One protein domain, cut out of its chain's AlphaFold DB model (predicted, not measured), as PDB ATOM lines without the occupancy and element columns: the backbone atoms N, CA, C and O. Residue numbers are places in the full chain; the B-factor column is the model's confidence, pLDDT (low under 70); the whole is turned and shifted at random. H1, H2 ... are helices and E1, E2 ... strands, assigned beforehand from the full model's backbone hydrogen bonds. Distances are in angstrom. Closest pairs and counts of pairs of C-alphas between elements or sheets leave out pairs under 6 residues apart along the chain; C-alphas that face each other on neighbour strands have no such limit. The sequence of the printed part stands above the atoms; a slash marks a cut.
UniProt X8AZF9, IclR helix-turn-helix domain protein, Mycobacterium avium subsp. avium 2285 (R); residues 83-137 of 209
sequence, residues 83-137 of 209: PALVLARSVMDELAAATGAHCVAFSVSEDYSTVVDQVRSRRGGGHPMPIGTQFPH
ATOM      1  N   PRO A  83      10.403   4.255  40.376       75.38
ATOM      2  CA  PRO A  83      10.626   3.691  41.714       75.38
ATOM      3  C   PRO A  83      10.902   4.762  42.780       75.38
ATOM      4  O   PRO A  83      10.521   4.605  43.940       75.38
ATOM      5  N   ALA A  84      11.494   5.891  42.380       77.19
ATOM      6  CA  ALA A  84      11.715   7.036  43.258       77.19
ATOM      7  C   ALA A  84      10.406   7.621  43.823       77.19
ATOM      8  O   ALA A  84      10.416   8.137  44.936       77.19
ATOM      9  N   LEU A  85       9.277   7.512  43.106       75.19
ATOM     10  CA  LEU A  85       7.979   7.997  43.595       75.19
ATOM     11  C   LEU A  85       7.443   7.144  44.734       75.19
ATOM     12  O   LEU A  85       6.876   7.683  45.679       75.19
ATOM     13  N   VAL A  86       7.670   5.831  44.675       73.62
ATOM     14  CA  VAL A  86       7.254   4.907  45.736       73.62
ATOM     15  C   VAL A  86       7.954   5.260  47.048       73.62
ATOM     16  O   VAL A  86       7.307   5.358  48.088       73.62
ATOM     17  N   LEU A  87       9.262   5.526  46.991       79.19
ATOM     18  CA  LEU A  87      10.039   5.952  48.158       79.19
ATOM     19  C   LEU A  87       9.638   7.357  48.621       79.19
ATOM     20  O   LEU A  87       9.366   7.560  49.804       79.19
ATOM     21  N   ALA A  88       9.536   8.314  47.693       84.19
ATOM     22  CA  ALA A  88       9.169   9.694  48.003       84.19
ATOM     23  C   ALA A  88       7.795   9.798  48.676       84.19
ATOM     24  O   ALA A  88       7.605  10.661  49.530       84.19
ATOM     25  N   ARG A  89       6.848   8.917  48.328       85.31
ATOM     26  CA  ARG A  89       5.500   8.930  48.900       85.31
ATOM     27  C   ARG A  89       5.504   8.759  50.415       85.31
ATOM     28  O   ARG A  89       4.880   9.566  51.094       85.31
ATOM     29  N   SER A  90       6.264   7.796  50.937       85.19
ATOM     30  CA  SER A  90       6.382   7.576  52.388       85.19
ATOM     31  C   SER A  90       6.884   8.825  53.127       85.19
ATOM     32  O   SER A  90       6.242   9.300  54.060       85.19
ATOM     33  N   VAL A  91       7.959   9.434  52.623       87.00
ATOM     34  CA  VAL A  91       8.553  10.655  53.186       87.00
ATOM     35  C   VAL A  91       7.589  11.840  53.097       87.00
ATOM     36  O   VAL A  91       7.493  12.640  54.025       87.00
ATOM     37  N   MET A  92       6.856  11.973  51.989       88.38
ATOM     38  CA  MET A  92       5.854  13.029  51.837       88.38
ATOM     39  C   MET A  92       4.673  12.849  52.788       88.38
ATOM     40  O   MET A  92       4.180  13.847  53.305       88.38
ATOM     41  N   ASP A  93       4.219  11.617  53.022       87.25
ATOM     42  CA  ASP A  93       3.148  11.332  53.977       87.25
ATOM     43  C   ASP A  93       3.587  11.682  55.408       87.25
ATOM     44  O   ASP A  93       2.846  12.356  56.128       87.25
ATOM     45  N   GLU A  94       4.816  11.325  55.798       87.94
ATOM     46  CA  GLU A  94       5.406  11.712  57.087       87.94
ATOM     47  C   GLU A  94       5.534  13.234  57.231       87.94
ATOM     48  O   GLU A  94       5.111  13.812  58.236       87.94
ATOM     49  N   LEU A  95       6.060  13.911  56.205       86.94
ATOM     50  CA  LEU A  95       6.222  15.363  56.200       86.94
ATOM     51  C   LEU A  95       4.870  16.081  56.272       86.94
ATOM     52  O   LEU A  95       4.712  17.036  57.039       86.94
ATOM     53  N   ALA A  96       3.884  15.623  55.500       87.31
ATOM     54  CA  ALA A  96       2.533  16.169  55.511       87.31
ATOM     55  C   ALA A  96       1.854  15.945  56.869       87.31
ATOM     56  O   ALA A  96       1.174  16.844  57.368       87.31
ATOM     57  N   ALA A  97       2.060  14.783  57.496       86.25
ATOM     58  CA  ALA A  97       1.536  14.487  58.825       86.25
ATOM     59  C   ALA A  97       2.174  15.375  59.907       86.25
ATOM     60  O   ALA A  97       1.453  15.927  60.740       86.25
ATOM     61  N   ALA A  98       3.496  15.562  59.865       86.69
ATOM     62  CA  ALA A  98       4.235  16.355  60.844       86.69
ATOM     63  C   ALA A  98       3.959  17.864  60.728       86.69
ATOM     64  O   ALA A  98       3.822  18.559  61.733       86.69
ATOM     65  N   THR A  99       3.863  18.383  59.502       84.81
ATOM     66  CA  THR A  99       3.730  19.830  59.250       84.81
ATOM     67  C   THR A  99       2.286  20.283  59.060       84.81
ATOM     68  O   THR A  99       1.977  21.466  59.199       84.81
ATOM     69  N   GLY A 100       1.386  19.364  58.699       82.12
ATOM     70  CA  GLY A 100       0.060  19.713  58.208       82.12
ATOM     71  C   GLY A 100       0.089  20.474  56.878       82.12
ATOM     72  O   GLY A 100      -0.917  21.097  56.538       82.12
ATOM     73  N   ALA A 101       1.200  20.461  56.136       82.94
ATOM     74  CA  ALA A 101       1.331  21.121  54.839       82.94
ATOM     75  C   ALA A 101       1.041  20.168  53.670       82.94
ATOM     76  O   ALA A 101       1.122  18.948  53.794       82.94
ATOM     77  N   HIS A 102       0.668  20.737  52.521       82.44
ATOM     78  CA  HIS A 102       0.566  19.992  51.269       82.44
ATOM     79  C   HIS A 102       1.968  19.727  50.718       82.44
ATOM     80  O   HIS A 102       2.751  20.666  50.558       82.44
ATOM     81  N   CYS A 103       2.272  18.470  50.408       85.94
ATOM     82  CA  CYS A 103       3.546  18.077  49.817       85.94
ATOM     83  C   CYS A 103       3.360  17.763  48.333       85.94
ATOM     84  O   CYS A 103       2.390  17.108  47.952       85.94
ATOM     85  N   VAL A 104       4.294  18.226  47.502       83.44
ATOM     86  CA  VAL A 104       4.303  17.984  46.054       83.44
ATOM     87  C   VAL A 104       5.704  17.542  45.651       83.44
ATOM     88  O   VAL A 104       6.683  18.204  45.996       83.44
ATOM     89  N   ALA A 105       5.791  16.432  44.923       84.31
ATOM     90  CA  ALA A 105       7.024  15.935  44.336       84.31
ATOM     91  C   ALA A 105       7.092  16.306  42.854       84.31
ATOM     92  O   ALA A 105       6.103  16.215  42.118       84.31
ATOM     93  N   PHE A 106       8.293  16.669  42.407       82.94
ATOM     94  CA  PHE A 106       8.563  17.045  41.026       82.94
ATOM     95  C   PHE A 106       9.712  16.219  40.461       82.94
ATOM     96  O   PHE A 106      10.749  16.073  41.105       82.94
ATOM     97  N   SER A 107       9.544  15.732  39.235       80.06
ATOM     98  CA  SER A 107      10.670  15.302  38.413       80.06
ATOM     99  C   SER A 107      11.217  16.514  37.678       80.06
ATOM    100  O   SER A 107      10.465  17.254  37.042       80.06
ATOM    101  N   VAL A 108      12.529  16.701  37.756       78.06
ATOM    102  CA  VAL A 108      13.239  17.811  37.125       78.06
ATOM    103  C   VAL A 108      13.845  17.324  35.815       78.06
ATOM    104  O   VAL A 108      14.702  16.444  35.820       78.06
ATOM    105  N   SER A 109      13.415  17.919  34.707       78.19
ATOM    106  CA  SER A 109      14.087  17.832  33.408       78.19
ATOM    107  C   SER A 109      14.871  19.122  33.145       78.19
ATOM    108  O   SER A 109      14.892  20.021  33.985       78.19
ATOM    109  N   GLU A 110      15.523  19.234  31.988       73.56
ATOM    110  CA  GLU A 110      16.384  20.382  31.679       73.56
ATOM    111  C   GLU A 110      15.632  21.725  31.626       73.56
ATOM    112  O   GLU A 110      16.090  22.697  32.230       73.56
ATOM    113  N   ASP A 111      14.452  21.748  30.999       76.62
ATOM    114  CA  ASP A 111      13.664  22.974  30.778       76.62
ATOM    115  C   ASP A 111      12.366  23.040  31.596       76.62
ATOM    116  O   ASP A 111      11.833  24.124  31.852       76.62
ATOM    117  N   TYR A 112      11.872  21.882  32.040       78.94
ATOM    118  CA  TYR A 112      10.588  21.747  32.719       78.94
ATOM    119  C   TYR A 112      10.703  20.890  33.975       78.94
ATOM    120  O   TYR A 112      11.462  19.924  34.034       78.94
ATOM    121  N   SER A 113       9.884  21.219  34.965       81.44
ATOM    122  CA  SER A 113       9.543  20.329  36.067       81.44
ATOM    123  C   SER A 113       8.171  19.727  35.816       81.44
ATOM    124  O   SER A 113       7.257  20.427  35.380       81.44
ATOM    125  N   THR A 114       8.016  18.441  36.113       84.00
ATOM    126  CA  THR A 114       6.727  17.744  36.046       84.00
ATOM    127  C   THR A 114       6.302  17.343  37.445       84.00
ATOM    128  O   THR A 114       7.088  16.723  38.161       84.00
ATOM    129  N   VAL A 115       5.069  17.660  37.837       84.25
ATOM    130  CA  VAL A 115       4.475  17.115  39.062       84.25
ATOM    131  C   VAL A 115       4.339  15.617  38.897       84.25
ATOM    132  O   VAL A 115       3.665  15.152  37.982       84.25
ATOM    133  N   VAL A 116       4.967  14.859  39.778       83.19
ATOM    134  CA  VAL A 116       4.969  13.397  39.695       83.19
ATOM    135  C   VAL A 116       4.155  12.755  40.800       83.19
ATOM    136  O   VAL A 116       3.619  11.672  40.592       83.19
ATOM    137  N   ASP A 117       4.007  13.430  41.940       84.12
ATOM    138  CA  ASP A 117       3.128  12.979  43.010       84.12
ATOM    139  C   ASP A 117       2.759  14.136  43.956       84.12
ATOM    140  O   ASP A 117       3.406  15.188  43.962       84.12
ATOM    141  N   GLN A 118       1.700  13.958  44.746       84.88
ATOM    142  CA  GLN A 118       1.243  14.926  45.736       84.88
ATOM    143  C   GLN A 118       0.571  14.243  46.940       84.88
ATOM    144  O   GLN A 118      -0.233  13.321  46.791       84.88
ATOM    145  N   VAL A 119       0.816  14.772  48.139       84.12
ATOM    146  CA  VAL A 119       0.124  14.393  49.379       84.12
ATOM    147  C   VAL A 119      -0.667  15.589  49.883       84.12
ATOM    148  O   VAL A 119      -0.107  16.610  50.288       84.12
ATOM    149  N   ARG A 120      -1.999  15.492  49.825       78.31
ATOM    150  CA  ARG A 120      -2.904  16.555  50.283       78.31
ATOM    151  C   ARG A 120      -2.941  16.619  51.804       78.31
ATOM    152  O   ARG A 120      -3.225  15.625  52.466       78.31
ATOM    153  N   SER A 121      -2.710  17.814  52.345       71.94
ATOM    154  CA  SER A 121      -2.901  18.055  53.773       71.94
ATOM    155  C   SER A 121      -4.371  17.926  54.152       71.94
ATOM    156  O   SER A 121      -5.251  18.475  53.486       71.94
ATOM    157  N   ARG A 122      -4.625  17.287  55.298       67.12
ATOM    158  CA  ARG A 122      -5.950  17.256  55.935       67.12
ATOM    159  C   ARG A 122      -6.406  18.625  56.443       67.12
ATOM    160  O   ARG A 122      -7.603  18.848  56.569       67.12
ATOM    161  N   ARG A 123      -5.474  19.538  56.747       65.69
ATOM    162  CA  ARG A 123      -5.774  20.890  57.258       65.69
ATOM    163  C   ARG A 123      -6.093  21.891  56.143       65.69
ATOM    164  O   ARG A 123      -6.450  23.029  56.435       65.69
ATOM    165  N   GLY A 124      -6.003  21.462  54.882       58.09
ATOM    166  CA  GLY A 124      -6.135  22.340  53.726       58.09
ATOM    167  C   GLY A 124      -4.930  23.271  53.564       58.09
ATOM    168  O   GLY A 124      -4.091  23.410  54.451       58.09
ATOM    169  N   GLY A 125      -4.833  23.895  52.392       55.53
ATOM    170  CA  GLY A 125      -3.711  24.756  52.014       55.53
ATOM    171  C   GLY A 125      -2.897  24.192  50.849       55.53
ATOM    172  O   GLY A 125      -2.826  22.982  50.649       55.53
ATOM    173  N   GLY A 126      -2.299  25.098  50.072       55.38
ATOM    174  CA  GLY A 126      -1.623  24.794  48.808       55.38
ATOM    175  C   GLY A 126      -2.588  24.758  47.618       55.38
ATOM    176  O   GLY A 126      -3.724  24.302  47.735       55.38
ATOM    177  N   HIS A 127      -2.147  25.264  46.464       57.81
ATOM    178  CA  HIS A 127      -2.868  25.052  45.211       57.81
ATOM    179  C   HIS A 127      -2.516  23.644  44.725       57.81
ATOM    180  O   HIS A 127      -1.340  23.411  44.432       57.81
ATOM    181  N   PRO A 128      -3.469  22.699  44.648       63.97
ATOM    182  CA  PRO A 128      -3.164  21.377  44.129       63.97
ATOM    183  C   PRO A 128      -2.743  21.547  42.670       63.97
ATOM    184  O   PRO A 128      -3.500  22.095  41.864       63.97
ATOM    185  N   MET A 129      -1.517  21.147  42.346       72.44
ATOM    186  CA  MET A 129      -1.099  21.011  40.958       72.44
ATOM    187  C   MET A 129      -1.380  19.570  40.550       72.44
ATOM    188  O   MET A 129      -0.845  18.662  41.185       72.44
ATOM    189  N   PRO A 130      -2.227  19.331  39.535       76.06
ATOM    190  CA  PRO A 130      -2.501  17.981  39.070       76.06
ATOM    191  C   PRO A 130      -1.205  17.222  38.777       76.06
ATOM    192  O   PRO A 130      -0.259  17.790  38.221       76.06
ATOM    193  N   ILE A 131      -1.168  15.939  39.132       82.19
ATOM    194  CA  ILE A 131      -0.074  15.055  38.723       82.19
ATOM    195  C   ILE A 131       0.015  15.089  37.188       82.19
ATOM    196  O   ILE A 131      -1.000  15.111  36.498       82.19
ATOM    197  N   GLY A 132       1.232  15.175  36.656       80.69
ATOM    198  CA  GLY A 132       1.508  15.370  35.234       80.69
ATOM    199  C   GLY A 132       1.604  16.833  34.790       80.69
ATOM    200  O   GLY A 132       2.047  17.085  33.671       80.69
ATOM    201  N   THR A 133       1.258  17.811  35.639       82.00
ATOM    202  CA  THR A 133       1.427  19.236  35.303       82.00
ATOM    203  C   THR A 133       2.896  19.544  35.039       82.00
ATOM    204  O   THR A 133       3.741  19.311  35.904       82.00
ATOM    205  N   GLN A 134       3.190  20.108  33.867       83.00
ATOM    206  CA  GLN A 134       4.523  20.585  33.508       83.00
ATOM    207  C   GLN A 134       4.608  22.100  33.648       83.00
ATOM    208  O   GLN A 134       3.722  22.824  33.194       83.00
ATOM    209  N   PHE A 135       5.694  22.586  34.237       80.31
ATOM    210  CA  PHE A 135       5.968  24.013  34.343       80.31
ATOM    211  C   PHE A 135       7.445  24.311  34.068       80.31
ATOM    212  O   PHE A 135       8.314  23.509  34.413       80.31
ATOM    213  N   PRO A 136       7.746  25.440  33.409       79.25
ATOM    214  CA  PRO A 136       9.108  25.774  33.020       79.25
ATOM    215  C   PRO A 136       9.944  26.234  34.218       79.25
ATOM    216  O   PRO A 136       9.416  26.849  35.147       79.25
ATOM    217  N   HIS A 137      11.263  26.039  34.145       73.81
ATOM    218  CA  HIS A 137      12.239  26.565  35.117       73.81
ATOM    219  C   HIS A 137      12.482  28.069  34.949       73.81
ATOM    220  O   HIS A 137      13.602  28.529  34.709       73.81
TER     221      HIS A 137
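Overview. This is residues 83 to 137 of the 209 residues of the protein "IclR helix-turn-helix domain protein" of Mycobacterium avium subsp. avium 2285 (R) (UniProt X8AZF9). A long two-stranded hairpin, E1 and E2, is packed against one helix, H1, which runs slantwise over it, and the short strand E3 is added beside the first residues of E2. Residues 120 to 133, a long stretch with no named element, lead from the end of E2 back to E3. The printed part has 55 residues with one named helix and three named strands, in the order H1, E1, E2, E3; the sheet has the order E1, E2, E3 and is antiparallel throughout, and the class is mixed, helices and strands. The whole is compact, with a radius of gyration of the C-alphas of 11.5 A, and its C-alphas span 32 by 25 by 14 A.

Along the chain. H1 is residues 83 to 99 and measures 24.8 A from C-alpha 83 at (10.626, 3.691, 41.714) to C-alpha 99 at (3.730, 19.830, 59.250). E1, residues 103 to 108, is 16.0 A long. E2, residues 112 to 119, is the longest strand by residues and is 21.0 A long. E3, residues 134 to 136, is 6.9 A long and ends with C-alpha 136 at (9.108, 25.774, 33.020).

Arrangement. The three strands form a meander, each strand the antiparallel neighbour of the one before, with E1 and E3 as edge strands. H1 is on this sheet at a height over the sheet of 7.7 A. It lies over E2 and only just over E1, on which 3 of its C-alphas fall. It runs slantwise to the strands, at 48 degrees to E2 on the local plane. The closest C-alphas of H1 and E1 are those of Met 92 and Cys 103, 5.9 A apart; those of H1 and E2 are Asp 93 and Val 119, 6.3 A apart. In H1, 11 of 13 O i to N i+4 pairs are within hydrogen-bond range. E1 and E2 form a hairpin with 152 degrees between their directions; N 103 and O 119 are 3.0 A apart and N 114 and O 107 are 2.9 A apart, both within hydrogen-bond range. E2 and E3 are also a hairpin, at 133 degrees, with N 113 and O 135 within hydrogen-bond range at 2.8 A. The sheet is only just strongly twisted, with C-alphas up to 4.1 A off its best plane.

Size, cuts and confidence. The two C-alphas farthest apart are those of Glu 110 and Arg 123, 33.8 A. The printed part has no cut. The links H1 to E1 and E1 to E2 are tight, and the link E2 to E3, with 14 residues, is long. The mean pLDDT of the printed part is 78.9, and residues 122 to 128, within that long link, are under 70.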